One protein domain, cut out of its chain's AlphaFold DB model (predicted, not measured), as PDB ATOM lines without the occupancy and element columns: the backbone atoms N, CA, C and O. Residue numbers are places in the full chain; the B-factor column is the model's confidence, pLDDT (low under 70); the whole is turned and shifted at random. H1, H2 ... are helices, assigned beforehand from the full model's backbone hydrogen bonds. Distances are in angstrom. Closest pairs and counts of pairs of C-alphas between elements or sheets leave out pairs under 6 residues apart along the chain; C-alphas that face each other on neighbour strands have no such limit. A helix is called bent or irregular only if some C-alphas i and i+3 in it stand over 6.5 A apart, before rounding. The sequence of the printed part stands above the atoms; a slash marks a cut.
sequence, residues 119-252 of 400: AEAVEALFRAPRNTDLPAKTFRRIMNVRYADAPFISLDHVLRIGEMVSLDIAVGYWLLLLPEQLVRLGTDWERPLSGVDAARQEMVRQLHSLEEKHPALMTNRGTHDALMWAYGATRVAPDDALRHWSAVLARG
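Overview. This is residues 119 to 252 of the 400 residues of an uncharacterized protein of Exidia glandulosa HHB12029 (UniProt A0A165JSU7). Look for a flat slab of helices with the long H4 in its middle; H1, H2 and H3 pack together on one side of it, and H5, H7 and H8 lie toward the other. H2, H3, H4, H5 and H7 form an up-and-down bundle, each running against the one before it in the chain, while H8 packs on H7 at one end of the slab and the short H6 joins H5 to H7. The printed part has 134 residues with eight named helices, H1 to H8 in chain order, and no named strand; the class is all helix. It is compact, with a radius of gyration of the C-alphas of 15.3 A, and spans 43 by 41 by 20 A.

Arrangement. Begin at the hub, H4, residues 167 to 185, which has a kink of 35 degrees near residue 179 and is irregular, C-alphas 176 and 179 being 7.0 A apart. H7, residues 221 to 234, touches it the same way at a shallow tilt of 23 degrees, closest at the C-alphas of Pro 179 and Ala 233, 5.3 A. H7 is only just irregular: C-alphas 221 and 224 are 6.7 A apart. H8, residues 238 to 249, forms a hairpin with H7, closest at the C-alphas of Met 228 and Ala 241, 4.3 A. H5, residues 196 to 213, touches H7 with residues 200 to 207 alone, closest at the C-alphas of Arg 200 and Thr 234, 5.0 A. H4 and H5 only just touch, with 3 pairs of C-alphas within 8 A, the closest being Leu 185 and Val 196, 6.0 A. H6, residues 215 to 219, is close to H4 but not clearly touching, the C-alphas of Asp 168 and Leu 217 being 7.1 A apart. H3, residues 155 to 165, touches residues 167 to 174 of H4 alone, opposite ways at a steep tilt of 44 degrees; the C-alphas of Gly 162 and Ala 170 are closest, 5.2 A. H2, residues 134 to 144, touches H3, closest at the C-alphas of Ala 136 and Val 165, 5.9 A. H1, residues 119 to 126, touches H3, closest at the C-alphas of Val 122 and Ile 161, 6.9 A. Every O i to N i+4 pair is within hydrogen-bond range in H1, H5 and H8; the counts are 5 of 7 in H2, 6 of 7 in H3, 13 of 15 in H4, 9 of 10 in H7 and 0 of 1 in H6, where 2 of 2 O i to N i+3 pairs are.

Along the chain. Find C-alpha 167 at (0.911, 22.691, -12.121); from there H4 runs 26.5 A to C-alpha 185 at (9.242, 47.141, -6.275). H5 is 25.6 A long, H7 21.5 A, H8 16.5 A, H2 15.9 A and H3 14.9 A; H1 and H6 are shorter. H8 ends at C-alpha 249, (-17.237, 32.558, 1.755).

Size, cuts and confidence. The C-alphas farthest apart are those of Arg 127 and Gly 252, 44.8 A. The printed part has no cut, and no link is long. Mean pLDDT of the printed part is 92.6; residue 131 is under 70.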
ATOM      1  N   ALA A 119      13.722  32.353 -19.148       96.62
ATOM      2  CA  ALA A 119      13.652  31.383 -20.238       96.62
ATOM      3  C   ALA A 119      14.842  30.415 -20.202       96.62
ATOM      4  O   ALA A 119      14.654  29.200 -20.201       96.62
ATOM      5  N   GLU A 120      16.063  30.941 -20.082       96.19
ATOM      6  CA  GLU A 120      17.273  30.120 -19.966       96.19
ATOM      7  C   GLU A 120      17.281  29.271 -18.689       96.19
ATOM      8  O   GLU A 120      17.689  28.110 -18.727       96.19
ATOM      9  N   ALA A 121      16.776  29.805 -17.572       95.62
ATOM     10  CA  ALA A 121      16.628  29.058 -16.322       95.62
ATOM     11  C   ALA A 121      15.652  27.881 -16.455       95.62
ATOM     12  O   ALA A 121      15.934  26.780 -15.974       95.62
ATOM     13  N   VAL A 122      14.526  28.082 -17.143       96.56
ATOM     14  CA  VAL A 122      13.552  27.019 -17.425       96.56
ATOM     15  C   VAL A 122      14.158  25.981 -18.373       96.56
ATOM     16  O   VAL A 122      14.079  24.790 -18.093       96.56
ATOM     17  N   GLU A 123      14.846  26.385 -19.442       96.25
ATOM     18  CA  GLU A 123      15.549  25.440 -20.326       96.25
ATOM     19  C   GLU A 123      16.600  24.612 -19.573       96.25
ATOM     20  O   GLU A 123      16.695  23.393 -19.748       96.25
ATOM     21  N   ALA A 124      17.373  25.248 -18.692       94.19
ATOM     22  CA  ALA A 124      18.357  24.567 -17.860       94.19
ATOM     23  C   ALA A 124      17.698  23.570 -16.889       94.19
ATOM     24  O   ALA A 124      18.222  22.470 -16.697       94.19
ATOM     25  N   LEU A 125      16.529  23.907 -16.329       93.81
ATOM     26  CA  LEU A 125      15.728  22.999 -15.501       93.81
ATOM     27  C   LEU A 125      15.310  21.747 -16.281       93.81
ATOM     28  O   LEU A 125      15.454  20.635 -15.777       93.81
ATOM     29  N   PHE A 126      14.853  21.913 -17.524       92.31
ATOM     30  CA  PHE A 126      14.421  20.801 -18.378       92.31
ATOM     31  C   PHE A 126      15.571  19.891 -18.822       92.31
ATOM     32  O   PHE A 126      15.352  18.706 -19.084       92.31
ATOM     33  N   ARG A 127      16.797  20.422 -18.879       91.19
ATOM     34  CA  ARG A 127      18.023  19.651 -19.143       91.19
ATOM     35  C   ARG A 127      18.570  18.946 -17.898       91.19
ATOM     36  O   ARG A 127      19.481  18.127 -18.020       91.19
ATOM     37  N   ALA A 128      18.052  19.251 -16.707       86.31
ATOM     38  CA  ALA A 128      18.514  18.641 -15.469       86.31
ATOM     39  C   ALA A 128      18.103  17.153 -15.376       86.31
ATOM     40  O   ALA A 128      17.034  16.770 -15.859       86.31
ATOM     41  N   PRO A 129      18.911  16.290 -14.725       83.56
ATOM     42  CA  PRO A 129      18.578  14.876 -14.558       83.56
ATOM     43  C   PRO A 129      17.235  14.668 -13.837       83.56
ATOM     44  O   PRO A 129      17.084  15.015 -12.662       83.56
ATOM     45  N   ARG A 130      16.266  14.060 -14.535       77.12
ATOM     46  CA  ARG A 130      14.886  13.854 -14.045       77.12
ATOM     47  C   ARG A 130      14.761  12.831 -12.915       77.12
ATOM     48  O   ARG A 130      13.777  12.844 -12.191       77.12
ATOM     49  N   ASN A 131      15.747  11.954 -12.746       68.88
ATOM     50  CA  ASN A 131      15.774  10.912 -11.714       68.88
ATOM     51  C   ASN A 131      16.241  11.420 -10.335       68.88
ATOM     52  O   ASN A 131      16.596  10.619  -9.474       68.88
ATOM     53  N   THR A 132      16.288  12.735 -10.131       75.31
ATOM     54  CA  THR A 132      16.737  13.359  -8.884       75.31
ATOM     55  C   THR A 132      15.676  14.326  -8.373       75.31
ATOM     56  O   THR A 132      14.933  14.891  -9.168       75.31
ATOM     57  N   ASP A 133      15.664  14.625  -7.070       81.62
ATOM     58  CA  ASP A 133      14.814  15.686  -6.490       81.62
ATOM     59  C   ASP A 133      15.222  17.106  -6.937       81.62
ATOM     60  O   ASP A 133      14.706  18.113  -6.443       81.62
ATOM     61  N   LEU A 134      16.207  17.216  -7.833       83.44
ATOM     62  CA  LEU A 134      16.790  18.479  -8.250       83.44
ATOM     63  C   LEU A 134      15.760  19.415  -8.892       83.44
ATOM     64  O   LEU A 134      15.753  20.581  -8.491       83.44
ATOM     65  N   PRO A 135      14.858  18.980  -9.797       82.25
ATOM     66  CA  PRO A 135      13.855  19.878 -10.363       82.25
ATOM     67  C   PRO A 135      12.905  20.447  -9.303       82.25
ATOM     68  O   PRO A 135      12.692  21.659  -9.255       82.25
ATOM     69  N   ALA A 136      12.434  19.597  -8.382       82.25
ATOM     70  CA  ALA A 136      11.556  19.987  -7.278       82.25
ATOM     71  C   ALA A 136      12.207  21.004  -6.321       82.25
ATOM     72  O   ALA A 136      11.527  21.859  -5.758       82.25
ATOM     73  N   LYS A 137      13.534  20.961  -6.154       83.69
ATOM     74  CA  LYS A 137      14.276  21.949  -5.351       83.69
ATOM     75  C   LYS A 137      14.633  23.213  -6.142       83.69
ATOM     76  O   LYS A 137      14.701  24.299  -5.571       83.69
ATOM     77  N   THR A 138      14.855  23.084  -7.447       89.75
ATOM     78  CA  THR A 138      15.369  24.168  -8.297       89.75
ATOM     79  C   THR A 138      14.284  25.144  -8.730       89.75
ATOM     80  O   THR A 138      14.544  26.346  -8.758       89.75
ATOM     81  N   PHE A 139      13.068  24.672  -9.024       92.56
ATOM     82  CA  PHE A 139      12.021  25.545  -9.569       92.56
ATOM     83  C   PHE A 139      11.705  26.735  -8.651       92.56
ATOM     84  O   PHE A 139      11.549  27.859  -9.122       92.56
ATOM     85  N   ARG A 140      11.709  26.516  -7.328       91.50
ATOM     86  CA  ARG A 140      11.492  27.578  -6.336       91.50
ATOM     87  C   ARG A 140      12.552  28.664  -6.432       91.50
ATOM     88  O   ARG A 140      12.244  29.840  -6.283       91.50
ATOM     89  N   ARG A 141      13.806  28.291  -6.698       91.25
ATOM     90  CA  ARG A 141      14.878  29.269  -6.903       91.25
ATOM     91  C   ARG A 141      14.665  30.045  -8.194       91.25
ATOM     92  O   ARG A 141      14.782  31.258  -8.154       91.25
ATOM     93  N   ILE A 142      14.296  29.373  -9.286       94.56
ATOM     94  CA  ILE A 142      14.003  30.027 -10.573       94.56
ATOM     95  C   ILE A 142      12.913  31.092 -10.405       94.56
ATOM     96  O   ILE A 142      13.104  32.225 -10.833       94.56
ATOM     97  N   MET A 143      11.814  30.761  -9.721       93.00
ATOM     98  CA  MET A 143      10.707  31.699  -9.483       93.00
ATOM     99  C   MET A 143      11.081  32.882  -8.569       93.00
ATOM    100  O   MET A 143      10.432  33.923  -8.621       93.00
ATOM    101  N   ASN A 144      12.130  32.741  -7.752       90.19
ATOM    102  CA  ASN A 144      12.653  33.808  -6.891       90.19
ATOM    103  C   ASN A 144      13.685  34.714  -7.573       90.19
ATOM    104  O   ASN A 144      14.043  35.752  -7.013       90.19
ATOM    105  N   VAL A 145      14.213  34.330  -8.738       93.31
ATOM    106  CA  VAL A 145      15.147  35.179  -9.483       93.31
ATOM    107  C   VAL A 145      14.360  36.304 -10.138       93.31
ATOM    108  O   VAL A 145      13.341  36.069 -10.781       93.31
ATOM    109  N   ARG A 146      14.850  37.531  -9.983       93.31
ATOM    110  CA  ARG A 146      14.253  38.747 -10.538       93.31
ATOM    111  C   ARG A 146      15.257  39.425 -11.447       93.31
ATOM    112  O   ARG A 146      16.448  39.432 -11.128       93.31
ATOM    113  N   TYR A 147      14.800  40.009 -12.545       91.94
ATOM    114  CA  TYR A 147      15.618  40.793 -13.474       91.94
ATOM    115  C   TYR A 147      15.151  42.248 -13.469       91.94
ATOM    116  O   TYR A 147      14.061  42.545 -12.984       91.94
ATOM    117  N   ALA A 148      15.994  43.161 -13.952       89.25
ATOM    118  CA  ALA A 148      15.665  44.587 -13.956       89.25
ATOM    119  C   ALA A 148      14.462  44.892 -14.871       89.25
ATOM    120  O   ALA A 148      13.626  45.719 -14.534       89.25
ATOM    121  N   ASP A 149      14.365  44.178 -15.989       87.88
ATOM    122  CA  ASP A 149      13.316  44.254 -17.007       87.88
ATOM    123  C   ASP A 149      12.199  43.207 -16.828       87.88
ATOM    124  O   ASP A 149      11.115  43.359 -17.382       87.88
ATOM    125  N   ALA A 150      12.441  42.162 -16.030       91.25
ATOM    126  CA  ALA A 150      11.469  41.122 -15.690       91.25
ATOM    127  C   ALA A 150      11.446  40.878 -14.167       91.25
ATOM    128  O   ALA A 150      12.082  39.937 -13.667       91.25
ATOM    129  N   PRO A 151      10.734  41.726 -13.396       91.38
ATOM    130  CA  PRO A 151      10.702  41.628 -11.936       91.38
ATOM    131  C   PRO A 151       9.946  40.399 -11.413       91.38
ATOM    132  O   PRO A 151      10.126  40.046 -10.247       91.38
ATOM    133  N   PHE A 152       9.156  39.748 -12.273       92.88
ATOM    134  CA  PHE A 152       8.419  38.513 -12.015       92.88
ATOM    135  C   PHE A 152       8.710  37.504 -13.126       92.88
ATOM    136  O   PHE A 152       8.904  37.883 -14.283       92.88
ATOM    137  N   ILE A 153       8.681  36.215 -12.795       95.44
ATOM    138  CA  ILE A 153       8.606  35.165 -13.815       95.44
ATOM    139  C   ILE A 153       7.226  35.205 -14.485       95.44
ATOM    140  O   ILE A 153       6.212  35.318 -13.793       95.44
ATOM    141  N   SER A 154       7.180  35.115 -15.818       96.25
ATOM    142  CA  SER A 154       5.903  35.129 -16.537       96.25
ATOM    143  C   SER A 154       5.132  33.815 -16.387       96.25
ATOM    144  O   SER A 154       5.730  32.742 -16.263       96.25
ATOM    145  N   LEU A 155       3.802  33.896 -16.480       97.69
ATOM    146  CA  LEU A 155       2.894  32.755 -16.423       97.69
ATOM    147  C   LEU A 155       3.317  31.639 -17.381       97.69
ATOM    148  O   LEU A 155       3.377  30.491 -16.962       97.69
ATOM    149  N   ASP A 156       3.671  31.944 -18.630       97.62
ATOM    150  CA  ASP A 156       4.043  30.908 -19.606       97.62
ATOM    151  C   ASP A 156       5.234  30.056 -19.122       97.62
ATOM    152  O   ASP A 156       5.245  28.834 -19.286       97.62
ATOM    153  N   HIS A 157       6.208  30.667 -18.436       97.94
ATOM    154  CA  HIS A 157       7.310  29.929 -17.815       97.94
ATOM    155  C   HIS A 157       6.855  29.131 -16.584       97.94
ATOM    156  O   HIS A 157       7.348  28.025 -16.362       97.94
ATOM    157  N   VAL A 158       5.917  29.655 -15.790       97.44
ATOM    158  CA  VAL A 158       5.319  28.947 -14.643       97.44
ATOM    159  C   VAL A 158       4.563  27.702 -15.108       97.44
ATOM    160  O   VAL A 158       4.766  26.626 -14.543       97.44
ATOM    161  N   LEU A 159       3.751  27.819 -16.161       96.94
ATOM    162  CA  LEU A 159       3.015  26.704 -16.761       96.94
ATOM    163  C   LEU A 159       3.976  25.626 -17.259       96.94
ATOM    164  O   LEU A 159       3.799  24.449 -16.950       96.94
ATOM    165  N   ARG A 160       5.050  26.043 -17.934       96.56
ATOM    166  CA  ARG A 160       6.098  25.135 -18.397       96.56
ATOM    167  C   ARG A 160       6.816  24.439 -17.240       96.56
ATOM    168  O   ARG A 160       7.051  23.240 -17.294       96.56
ATOM    169  N   ILE A 161       7.122  25.143 -16.149       95.88
ATOM    170  CA  ILE A 161       7.645  24.511 -14.923       95.88
ATOM    171  C   ILE A 161       6.638  23.502 -14.341       95.88
ATOM    172  O   ILE A 161       7.048  22.460 -13.823       95.88
ATOM    173  N   GLY A 162       5.336  23.778 -14.442       94.19
ATOM    174  CA  GLY A 162       4.257  22.889 -14.001       94.19
ATOM    175  C   GLY A 162       4.300  21.496 -14.636       94.19
ATOM    176  O   GLY A 162       3.947  20.518 -13.977       94.19
ATOM    177  N   GLU A 163       4.836  21.373 -15.854       92.94
ATOM    178  CA  GLU A 163       5.075  20.084 -16.526       92.94
ATOM    179  C   GLU A 163       6.109  19.208 -15.790       92.94
ATOM    180  O   GLU A 163       6.152  17.994 -15.992       92.94
ATOM    181  N   MET A 164       6.945  19.800 -14.927       89.81
ATOM    182  CA  MET A 164       7.986  19.098 -14.172       89.81
ATOM    183  C   MET A 164       7.630  18.802 -12.713       89.81
ATOM    184  O   MET A 164       8.096  17.797 -12.179       89.81
ATOM    185  N   VAL A 165       6.873  19.676 -12.040       89.62
ATOM    186  CA  VAL A 165       6.658  19.607 -10.575       89.62
ATOM    187  C   VAL A 165       5.186  19.581 -10.156       89.62
ATOM    188  O   VAL A 165       4.903  19.733  -8.974       89.62
ATOM    189  N   SER A 166       4.268  19.335 -11.094       91.31
ATOM    190  CA  SER A 166       2.823  19.598 -10.994       91.31
ATOM    191  C   SER A 166       2.472  21.080 -11.107       91.31
ATOM    192  O   SER A 166       3.098  21.953 -10.496       91.31
ATOM    193  N   LEU A 167       1.420  21.350 -11.879       93.12
ATOM    194  CA  LEU A 167       0.911  22.691 -12.121       93.12
ATOM    195  C   LEU A 167       0.421  23.359 -10.830       93.12
ATOM    196  O   LEU A 167       0.759  24.514 -10.592       93.12
ATOM    197  N   ASP A 168      -0.286  22.624  -9.965       91.81
ATOM    198  CA  ASP A 168      -0.791  23.144  -8.684       91.81
ATOM    199  C   ASP A 168       0.340  23.670  -7.793       91.81
ATOM    200  O   ASP A 168       0.225  24.721  -7.163       91.81
ATOM    201  N   ILE A 169       1.464  22.947  -7.760       91.38
ATOM    202  CA  ILE A 169       2.632  23.302  -6.952       91.38
ATOM    203  C   ILE A 169       3.334  24.527  -7.543       91.38
ATOM    204  O   ILE A 169       3.702  25.440  -6.800       91.38
ATOM    205  N   ALA A 170       3.520  24.556  -8.865       94.56
ATOM    206  CA  ALA A 170       4.163  25.669  -9.558       94.56
ATOM    207  C   ALA A 170       3.349  26.966  -9.417       94.56
ATOM    208  O   ALA A 170       3.885  27.985  -8.982       94.56
ATOM    209  N   VAL A 171       2.048  26.911  -9.716       95.62
ATOM    210  CA  VAL A 171       1.132  28.053  -9.607       95.62
ATOM    211  C   VAL A 171       0.968  28.481  -8.153       95.62
ATOM    212  O   VAL A 171       1.085  29.666  -7.854       95.62
ATOM    213  N   GLY A 172       0.771  27.538  -7.228       93.25
ATOM    214  CA  GLY A 172       0.642  27.853  -5.807       93.25
ATOM    215  C   GLY A 172       1.871  28.577  -5.252       93.25
ATOM    216  O   GLY A 172       1.730  29.533  -4.490       93.25
ATOM    217  N   TYR A 173       3.079  28.173  -5.664       92.31
ATOM    218  CA  TYR A 173       4.307  28.867  -5.274       92.31
ATOM    219  C   TYR A 173       4.446  30.236  -5.947       92.31
ATOM    220  O   TYR A 173       4.847  31.192  -5.289       92.31
ATOM    221  N   TRP A 174       4.083  30.354  -7.227       95.31
ATOM    222  CA  TRP A 174       4.089  31.631  -7.940       95.31
ATOM    223  C   TRP A 174       3.186  32.661  -7.253       95.31
ATOM    224  O   TRP A 174       3.674  33.721  -6.872       95.31
ATOM    225  N   LEU A 175       1.925  32.308  -6.972       95.19
ATOM    226  CA  LEU A 175       0.968  33.174  -6.270       95.19
ATOM    227  C   LEU A 175       1.452  33.578  -4.870       95.19
ATOM    228  O   LEU A 175       1.225  34.705  -4.435       95.19
ATOM    229  N   LEU A 176       2.147  32.678  -4.166       90.00
ATOM    230  CA  LEU A 176       2.703  32.955  -2.842       90.00
ATOM    231  C   LEU A 176       3.803  34.030  -2.869       90.00
ATOM    232  O   LEU A 176       3.938  34.770  -1.895       90.00
ATOM    233  N   LEU A 177       4.585  34.109  -3.950       90.62
ATOM    234  CA  LEU A 177       5.700  35.053  -4.078       90.62
ATOM    235  C   LEU A 177       5.266  36.461  -4.493       90.62
ATOM    236  O   LEU A 177       5.974  37.419  -4.181       90.62
ATOM    237  N   LEU A 178       4.135  36.600  -5.189       92.94
ATOM    238  CA  LEU A 178       3.713  37.883  -5.765       92.94
ATOM    239  C   LEU A 178       3.666  39.033  -4.747       92.94
ATOM    240  O   LEU A 178       4.248  40.073  -5.049       92.94
ATOM    241  N   PRO A 179       3.080  38.876  -3.543       91.38
ATOM    242  CA  PRO A 179       3.056  39.950  -2.552       91.38
ATOM    243  C   PRO A 179       4.458  40.405  -2.140       91.38
ATOM    244  O   PRO A 179       4.722  41.601  -2.089       91.38
ATOM    245  N   GLU A 180       5.385  39.466  -1.910       91.38
ATOM    246  CA  GLU A 180       6.776  39.801  -1.573       91.38
ATOM    247  C   GLU A 180       7.448  40.580  -2.708       91.38
ATOM    248  O   GLU A 180       8.112  41.591  -2.481       91.38
ATOM    249  N   GLN A 181       7.281  40.111  -3.945       92.25
ATOM    250  CA  GLN A 181       7.920  40.713  -5.111       92.25
ATOM    251  C   GLN A 181       7.332  42.094  -5.441       92.25
ATOM    252  O   GLN A 181       8.083  42.982  -5.837       92.25
ATOM    253  N   LEU A 182       6.027  42.300  -5.225       94.19
ATOM    254  CA  LEU A 182       5.354  43.592  -5.392       94.19
ATOM    255  C   LEU A 182       5.799  44.614  -4.339       94.19
ATOM    256  O   LEU A 182       6.099  45.745  -4.710       94.19
ATOM    257  N   VAL A 183       5.934  44.208  -3.071       94.38
ATOM    258  CA  VAL A 183       6.489  45.060  -2.001       94.38
ATOM    259  C   VAL A 183       7.900  45.536  -2.359       94.38
ATOM    260  O   VAL A 183       8.222  46.714  -2.231       94.38
ATOM    261  N   ARG A 184       8.761  44.636  -2.861       93.62
ATOM    262  CA  ARG A 184      10.150  44.981  -3.222       93.62
ATOM    263  C   ARG A 184      10.237  46.074  -4.288       93.62
ATOM    264  O   ARG A 184      11.116  46.929  -4.193       93.62
ATOM    265  N   LEU A 185       9.308  46.094  -5.247       93.62
ATOM    266  CA  LEU A 185       9.242  47.141  -6.275       93.62
ATOM    267  C   LEU A 185       8.991  48.541  -5.703       93.62
ATOM    268  O   LEU A 185       9.346  49.529  -6.341       93.62
ATOM    269  N   GLY A 186       8.400  48.627  -4.508       92.94
ATOM    270  CA  GLY A 186       8.166  49.885  -3.805       92.94
ATOM    271  C   GLY A 186       9.440  50.545  -3.276       92.94
ATOM    272  O   GLY A 186       9.427  51.749  -3.037       92.94
ATOM    273  N   THR A 187      10.538  49.801  -3.127       95.31
ATOM    274  CA  THR A 187      11.787  50.311  -2.538       95.31
ATOM    275  C   THR A 187      12.490  51.342  -3.427       95.31
ATOM    276  O   THR A 187      12.433  51.271  -4.657       95.31
ATOM    277  N   ASP A 188      13.224  52.274  -2.817       95.25
ATOM    278  CA  ASP A 188      13.904  53.364  -3.531       95.25
ATOM    279  C   ASP A 188      14.979  52.879  -4.514       95.25
ATOM    280  O   ASP A 188      15.264  53.548  -5.508       95.25
ATOM    281  N   TRP A 189      15.565  51.703  -4.274       93.38
ATOM    282  CA  TRP A 189      16.581  51.124  -5.155       93.38
ATOM    283  C   TRP A 189      16.003  50.288  -6.305       93.38
ATOM    284  O   TRP A 189      16.732  50.009  -7.258       93.38
ATOM    285  N   GLU A 190      14.732  49.877  -6.253       92.50
ATOM    286  CA  GLU A 190      14.092  49.124  -7.346       92.50
ATOM    287  C   GLU A 190      13.094  49.939  -8.158       92.50
ATOM    288  O   GLU A 190      12.974  49.708  -9.363       92.50
ATOM    289  N   ARG A 191      12.437  50.925  -7.542       90.19
ATOM    290  CA  ARG A 191      11.522  51.848  -8.225       90.19
ATOM    291  C   ARG A 191      12.123  52.477  -9.497       90.19
ATOM    292  O   ARG A 191      11.388  52.610 -10.472       90.19
ATOM    293  N   PRO A 192      13.428  52.823  -9.570       90.25
ATOM    294  CA  PRO A 192      14.024  53.356 -10.800       90.25
ATOM    295  C   PRO A 192      14.224  52.321 -11.918       90.25
ATOM    296  O   PRO A 192      14.467  52.709 -13.058       90.25
ATOM    297  N   LEU A 193      14.185  51.019 -11.611       88.00
ATOM    298  CA  LEU A 193      14.469  49.947 -12.573       88.00
ATOM    299  C   LEU A 193      13.234  49.525 -13.369       88.00
ATOM    300  O   LEU A 193      13.364  49.078 -14.504       88.00
ATOM    301  N   SER A 194      12.045  49.645 -12.776       78.12
ATOM    302  CA  SER A 194      10.793  49.215 -13.397       78.12
ATOM    303  C   SER A 194       9.618  50.068 -12.922       78.12
ATOM    304  O   SER A 194       9.562  50.480 -11.765       78.12
ATOM    305  N   GLY A 195       8.660  50.330 -13.814       85.25
ATOM    306  CA  GLY A 195       7.436  51.042 -13.453       85.25
ATOM    307  C   GLY A 195       6.524  50.155 -12.606       85.25
ATOM    308  O   GLY A 195       5.948  49.205 -13.133       85.25
ATOM    309  N   VAL A 196       6.370  50.480 -11.319       90.25
ATOM    310  CA  VAL A 196       5.577  49.689 -10.355       90.25
ATOM    311  C   VAL A 196       4.151  49.454 -10.855       90.25
ATOM    312  O   VAL A 196       3.675  48.321 -10.853       90.25
ATOM    313  N   ASP A 197       3.485  50.497 -11.352       92.75
ATOM    314  CA  ASP A 197       2.099  50.390 -11.821       92.75
ATOM    315  C   ASP A 197       1.976  49.559 -13.099       92.75
ATOM    316  O   ASP A 197       1.063  48.745 -13.218       92.75
ATOM    317  N   ALA A 198       2.933  49.680 -14.025       93.25
ATOM    318  CA  ALA A 198       2.973  48.834 -15.216       93.25
ATOM    319  C   ALA A 198       3.164  47.356 -14.839       93.25
ATOM    320  O   ALA A 198       2.507  46.481 -15.397       93.25
ATOM    321  N   ALA A 199       4.015  47.079 -13.849       94.12
ATOM    322  CA  ALA A 199       4.259  45.728 -13.365       94.12
ATOM    323  C   ALA A 199       3.032  45.136 -12.641       94.12
ATOM    324  O   ALA A 199       2.721  43.959 -12.818       94.12
ATOM    325  N   ARG A 200       2.292  45.957 -11.879       95.81
ATOM    326  CA  ARG A 200       1.007  45.583 -11.258       95.81
ATOM    327  C   ARG A 200      -0.046  45.226 -12.307       95.81
ATOM    328  O   ARG A 200      -0.658  44.167 -12.205       95.81
ATOM    329  N   GLN A 201      -0.219  46.068 -13.326       96.62
ATOM    330  CA  GLN A 201      -1.171  45.834 -14.419       96.62
ATOM    331  C   GLN A 201      -0.826  44.576 -15.223       96.62
ATOM    332  O   GLN A 201      -1.692  43.749 -15.509       96.62
ATOM    333  N   GLU A 202       0.454  44.385 -15.538       96.31
ATOM    334  CA  GLU A 202       0.921  43.183 -16.225       96.31
ATOM    335  C   GLU A 202       0.683  41.919 -15.387       96.31
ATOM    336  O   GLU A 202       0.264  40.895 -15.924       96.31
ATOM    337  N   MET A 203       0.882  41.984 -14.066       97.38
ATOM    338  CA  MET A 203       0.577  40.857 -13.187       97.38
ATOM    339  C   MET A 203      -0.919  40.523 -13.185       97.38
ATOM    340  O   MET A 203      -1.267  39.354 -13.320       97.38
ATOM    341  N   VAL A 204      -1.804  41.522 -13.114       98.25
ATOM    342  CA  VAL A 204      -3.260  41.305 -13.228       98.25
ATOM    343  C   VAL A 204      -3.608  40.606 -14.541       98.25
ATOM    344  O   VAL A 204      -4.289  39.583 -14.524       98.25
ATOM    345  N   ARG A 205      -3.054  41.067 -15.670       98.38
ATOM    346  CA  ARG A 205      -3.251  40.426 -16.981       98.38
ATOM    347  C   ARG A 205      -2.826  38.952 -16.976       98.38
ATOM    348  O   ARG A 205      -3.480  38.107 -17.593       98.38
ATOM    349  N   GLN A 206      -1.725  38.628 -16.301       98.31
ATOM    350  CA  GLN A 206      -1.256  37.249 -16.175       98.31
ATOM    351  C   GLN A 206      -2.130  36.410 -15.235       98.31
ATOM    352  O   GLN A 206      -2.366  35.243 -15.534       98.31
ATOM    353  N   LEU A 207      -2.645  36.977 -14.144       98.25
ATOM    354  CA  LEU A 207      -3.586  36.289 -13.254       98.25
ATOM    355  C   LEU A 207      -4.911  35.981 -13.969       98.25
ATOM    356  O   LEU A 207      -5.361  34.836 -13.920       98.25
ATOM    357  N   HIS A 208      -5.465  36.928 -14.738       98.38
ATOM    358  CA  HIS A 208      -6.638  36.667 -15.585       98.38
ATOM    359  C   HIS A 208      -6.351  35.552 -16.594       98.38
ATOM    360  O   HIS A 208      -7.119  34.600 -16.709       98.38
ATOM    361  N   SER A 209      -5.186  35.599 -17.251       98.19
ATOM    362  CA  SER A 209      -4.768  34.549 -18.191       98.19
ATOM    363  C   SER A 209      -4.655  33.167 -17.529       98.19
ATOM    364  O   SER A 209      -4.917  32.156 -18.180       98.19
ATOM    365  N   LEU A 210      -4.245  33.092 -16.256       97.75
ATOM    366  CA  LEU A 210      -4.195  31.838 -15.497       97.75
ATOM    367  C   LEU A 210      -5.606  31.280 -15.280       97.75
ATOM    368  O   LEU A 210      -5.827  30.094 -15.523       97.75
ATOM    369  N   GLU A 211      -6.539  32.120 -14.832       97.31
ATOM    370  CA  GLU A 211      -7.928  31.718 -14.592       97.31
ATOM    371  C   GLU A 211      -8.618  31.251 -15.881       97.31
ATOM    372  O   GLU A 211      -9.288  30.219 -15.877       97.31
ATOM    373  N   GLU A 212      -8.394  31.956 -16.994       96.94
ATOM    374  CA  GLU A 212      -8.950  31.614 -18.308       96.94
ATOM    375  C   GLU A 212      -8.385  30.303 -18.870       96.94
ATOM    376  O   GLU A 212      -9.134  29.450 -19.348       96.94
ATOM    377  N   LYS A 213      -7.057  30.124 -18.825       96.06
ATOM    378  CA  LYS A 213      -6.389  28.947 -19.409       96.06
ATOM    379  C   LYS A 213      -6.524  27.698 -18.538       96.06
ATOM    380  O   LYS A 213      -6.488  26.584 -19.060       96.06
ATOM    381  N   HIS A 214      -6.655  27.864 -17.222       95.38
ATOM    382  CA  HIS A 214      -6.645  26.762 -16.258       95.38
ATOM    383  C   HIS A 214      -7.799  26.843 -15.244       95.38
ATOM    384  O   HIS A 214      -7.560  26.842 -14.032       95.38
ATOM    385  N   PRO A 215      -9.067  26.806 -15.701       94.44
ATOM    386  CA  PRO A 215     -10.232  26.913 -14.819       94.44
ATOM    387  C   PRO A 215     -10.314  25.771 -13.796       94.44
ATOM    388  O   PRO A 215     -10.837  25.955 -12.701       94.44
ATOM    389  N   ALA A 216      -9.741  24.599 -14.104       92.69
ATOM    390  CA  ALA A 216      -9.670  23.472 -13.175       92.69
ATOM    391  C   ALA A 216      -8.915  23.809 -11.876       92.69
ATOM    392  O   ALA A 216      -9.233  23.263 -10.828       92.69
ATOM    393  N   LEU A 217      -7.964  24.750 -11.892       91.31
ATOM    394  CA  LEU A 217      -7.265  25.171 -10.672       91.31
ATOM    395  C   LEU A 217      -8.200  25.872  -9.677       91.31
ATOM    396  O   LEU A 217      -7.910  25.896  -8.480       91.31
ATOM    397  N   MET A 218      -9.320  26.430 -10.149       90.88
ATOM    398  CA  MET A 218     -10.290  27.141  -9.311       90.88
ATOM    399  C   MET A 218     -11.122  26.191  -8.450       90.88
ATOM    400  O   MET A 218     -11.705  26.618  -7.458       90.88
ATOM    401  N   THR A 219     -11.144  24.894  -8.769       85.69
ATOM    402  CA  THR A 219     -11.819  23.897  -7.928       85.69
ATOM    403  C   THR A 219     -11.025  23.583  -6.659       85.69
ATOM    404  O   THR A 219     -11.570  23.025  -5.708       85.69
ATOM    405  N   ASN A 220      -9.737  23.938  -6.612       83.25
ATOM    406  CA  ASN A 220      -8.883  23.693  -5.456       83.25
ATOM    407  C   ASN A 220      -9.152  24.715  -4.342       83.25
ATOM    408  O   ASN A 220      -9.115  25.931  -4.548       83.25
ATOM    409  N   ARG A 221      -9.339  24.219  -3.109       77.19
ATOM    410  CA  ARG A 221      -9.664  25.052  -1.937       77.19
ATOM    411  C   ARG A 221      -8.639  26.171  -1.705       77.19
ATOM    412  O   ARG A 221      -9.018  27.316  -1.499       77.19
ATOM    413  N   GLY A 222      -7.344  25.883  -1.809       85.31
ATOM    414  CA  GLY A 222      -6.297  26.886  -1.570       85.31
ATOM    415  C   GLY A 222      -6.171  27.975  -2.643       85.31
ATOM    416  O   GLY A 222      -5.535  28.996  -2.385       85.31
ATOM    417  N   THR A 223      -6.751  27.786  -3.833       91.56
ATOM    418  CA  THR A 223      -6.490  28.671  -4.976       91.56
ATOM    419  C   THR A 223      -7.175  30.024  -4.838       91.56
ATOM    420  O   THR A 223      -6.527  31.039  -5.066       91.56
ATOM    421  N   HIS A 224      -8.444  30.077  -4.413       94.00
ATOM    422  CA  HIS A 224      -9.121  31.367  -4.207       94.00
ATOM    423  C   HIS A 224      -8.458  32.203  -3.110       94.00
ATOM    424  O   HIS A 224      -8.258  33.393  -3.314       94.00
ATOM    425  N   ASP A 225      -8.030  31.594  -2.002       92.69
ATOM    426  CA  ASP A 225      -7.289  32.289  -0.945       92.69
ATOM    427  C   ASP A 225      -5.979  32.904  -1.476       92.69
ATOM    428  O   ASP A 225      -5.609  34.020  -1.106       92.69
ATOM    429  N   ALA A 226      -5.261  32.174  -2.338       94.12
ATOM    430  CA  ALA A 226      -4.012  32.634  -2.938       94.12
ATOM    431  C   ALA A 226      -4.238  33.729  -3.992       94.12
ATOM    432  O   ALA A 226      -3.512  34.720  -3.995       94.12
ATOM    433  N   LEU A 227      -5.257  33.584  -4.844       96.88
ATOM    434  CA  LEU A 227      -5.619  34.581  -5.855       96.88
ATOM    435  C   LEU A 227      -6.156  35.865  -5.232       96.88
ATOM    436  O   LEU A 227      -5.730  36.938  -5.637       96.88
ATOM    437  N   MET A 228      -7.014  35.770  -4.212       96.81
ATOM    438  CA  MET A 228      -7.470  36.928  -3.436       96.81
ATOM    439  C   MET A 228      -6.271  37.749  -2.961       96.81
ATOM    440  O   MET A 228      -6.232  38.961  -3.155       96.81
ATOM    441  N   TRP A 229      -5.262  37.079  -2.396       95.31
ATOM    442  CA  TRP A 229      -4.071  37.758  -1.903       95.31
ATOM    443  C   TRP A 229      -3.181  38.313  -3.016       95.31
ATOM    444  O   TRP A 229      -2.668  39.422  -2.890       95.31
ATOM    445  N   ALA A 230      -3.026  37.579  -4.120       96.88
ATOM    446  CA  ALA A 230      -2.274  38.034  -5.282       96.88
ATOM    447  C   ALA A 230      -2.905  39.284  -5.915       96.88
ATOM    448  O   ALA A 230      -2.216  40.291  -6.069       96.88
ATOM    449  N   TYR A 231      -4.210  39.255  -6.211       98.00
ATOM    450  CA  TYR A 231      -4.945  40.409  -6.736       98.00
ATOM    451  C   TYR A 231      -4.924  41.583  -5.761       98.00
ATOM    452  O   TYR A 231      -4.607  42.699  -6.171       98.00
ATOM    453  N   GLY A 232      -5.166  41.331  -4.470       96.81
ATOM    454  CA  GLY A 232      -5.084  42.349  -3.423       96.81
ATOM    455  C   GLY A 232      -3.724  43.052  -3.403       96.81
ATOM    456  O   GLY A 232      -3.667  44.281  -3.429       96.81
ATOM    457  N   ALA A 233      -2.629  42.289  -3.473       95.56
ATOM    458  CA  ALA A 233      -1.272  42.831  -3.502       95.56
ATOM    459  C   ALA A 233      -0.962  43.656  -4.766       95.56
ATOM    460  O   ALA A 233      -0.102  44.537  -4.718       95.56
ATOM    461  N   THR A 234      -1.649  43.419  -5.894       96.69
ATOM    462  CA  THR A 234      -1.490  44.266  -7.095       96.69
ATOM    463  C   THR A 234      -2.063  45.667  -6.907       96.69
ATOM    464  O   THR A 234      -1.638  46.586  -7.601       96.69
ATOM    465  N   ARG A 235      -3.019  45.843  -5.984       95.12
ATOM    466  CA  ARG A 235      -3.717  47.104  -5.668       95.12
ATOM    467  C   ARG A 235      -4.534  47.732  -6.803       95.12
ATOM    468  O   ARG A 235      -5.171  48.756  -6.574       95.12
ATOM    469  N   VAL A 236      -4.539  47.137  -7.995       96.44
ATOM    470  CA  VAL A 236      -5.215  47.672  -9.191       96.44
ATOM    471  C   VAL A 236      -6.386  46.806  -9.666       96.44
ATOM    472  O   VAL A 236      -7.045  47.165 -10.634       96.44
ATOM    473  N   ALA A 237      -6.671  45.698  -8.974       96.88
ATOM    474  CA  ALA A 237      -7.791  44.795  -9.258       96.88
ATOM    475  C   ALA A 237      -8.582  44.424  -7.980       96.88
ATOM    476  O   ALA A 237      -8.632  43.253  -7.591       96.88
ATOM    477  N   PRO A 238      -9.175  45.409  -7.275       95.50
ATOM    478  CA  PRO A 238      -9.933  45.147  -6.050       95.50
ATOM    479  C   PRO A 238     -11.144  44.237  -6.262       95.50
ATOM    480  O   PRO A 238     -11.413  43.379  -5.423       95.50
ATOM    481  N   ASP A 239     -11.840  44.381  -7.389       97.31
ATOM    482  CA  ASP A 239     -13.040  43.596  -7.685       97.31
ATOM    483  C   ASP A 239     -12.718  42.106  -7.859       97.31
ATOM    484  O   ASP A 239     -13.471  41.251  -7.391       97.31
ATOM    485  N   ASP A 240     -11.566  41.774  -8.447       98.38
ATOM    486  CA  ASP A 240     -11.091  40.391  -8.551       98.38
ATOM    487  C   ASP A 240     -10.744  39.801  -7.183       98.38
ATOM    488  O   ASP A 240     -11.117  38.665  -6.875       98.38
ATOM    489  N   ALA A 241     -10.091  40.583  -6.317       97.69
ATOM    490  CA  ALA A 241      -9.830  40.152  -4.949       97.69
ATOM    491  C   ALA A 241     -11.145  39.871  -4.193       97.69
ATOM    492  O   ALA A 241     -11.274  38.829  -3.544       97.69
ATOM    493  N   LEU A 242     -12.152  40.740  -4.334       97.38
ATOM    494  CA  LEU A 242     -13.479  40.568  -3.726       97.38
ATOM    495  C   LEU A 242     -14.270  39.397  -4.319       97.38
ATOM    496  O   LEU A 242     -14.967  38.689  -3.584       97.38
ATOM    497  N   ARG A 243     -14.151  39.148  -5.627       97.12
ATOM    498  CA  ARG A 243     -14.729  37.971  -6.288       97.12
ATOM    499  C   ARG A 243     -14.178  36.686  -5.673       97.12
ATOM    500  O   ARG A 243     -14.949  35.781  -5.350       97.12
ATOM    501  N   HIS A 244     -12.868  36.618  -5.446       97.19
ATOM    502  CA  HIS A 244     -12.257  35.461  -4.795       97.19
ATOM    503  C   HIS A 244     -12.610  35.348  -3.316       97.19
ATOM    504  O   HIS A 244     -12.880  34.239  -2.862       97.19
ATOM    505  N   TRP A 245     -12.690  36.457  -2.582       96.50
ATOM    506  CA  TRP A 245     -13.190  36.444  -1.206       96.50
ATOM    507  C   TRP A 245     -14.623  35.895  -1.126       96.50
ATOM    508  O   TRP A 245     -14.912  35.010  -0.321       96.50
ATOM    509  N   SER A 246     -15.499  36.323  -2.034       95.75
ATOM    510  CA  SER A 246     -16.873  35.817  -2.125       95.75
ATOM    511  C   SER A 246     -16.908  34.312  -2.405       95.75
ATOM    512  O   SER A 246     -17.706  33.590  -1.811       95.75
ATOM    513  N   ALA A 247     -16.010  33.812  -3.258       94.81
ATOM    514  CA  ALA A 247     -15.876  32.381  -3.521       94.81
ATOM    515  C   ALA A 247     -15.338  31.596  -2.311       94.81
ATOM    516  O   ALA A 247     -15.719  30.444  -2.116       94.81
ATOM    517  N   VAL A 248     -14.480  32.202  -1.480       94.06
ATOM    518  CA  VAL A 248     -14.052  31.615  -0.199       94.06
ATOM    519  C   VAL A 248     -15.239  31.494   0.756       94.06
ATOM    520  O   VAL A 248     -15.450  30.415   1.306       94.06
ATOM    521  N   LEU A 249     -16.042  32.553   0.902       92.75
ATOM    522  CA  LEU A 249     -17.237  32.558   1.755       92.75
ATOM    523  C   LEU A 249     -18.303  31.559   1.290       92.75
ATOM    524  O   LEU A 249     -18.854  30.817   2.100       92.75
ATOM    525  N   ALA A 250     -18.558  31.487  -0.020       92.06
ATOM    526  CA  ALA A 250     -19.585  30.628  -0.611       92.06
ATOM    527  C   ALA A 250     -19.367  29.126  -0.355       92.06
ATOM    528  O   ALA A 250     -20.299  28.336  -0.499       92.06
ATOM    529  N   ARG A 251     -18.157  28.719   0.051       88.50
ATOM    530  CA  ARG A 251     -17.869  27.338   0.463       88.50
ATOM    531  C   ARG A 251     -18.600  26.942   1.747       88.50
ATOM    532  O   ARG A 251     -18.807  25.755   1.962       88.50
ATOM    533  N   GLY A 252     -18.954  27.904   2.606       85.56
ATOM    534  CA  GLY A 252     -19.597  27.639   3.898       85.56
ATOM    535  C   GLY A 252     -18.706  26.903   4.907       85.56
ATOM    536  O   GLY A 252     -19.201  26.366   5.895       85.56
TER     537      GLY A 252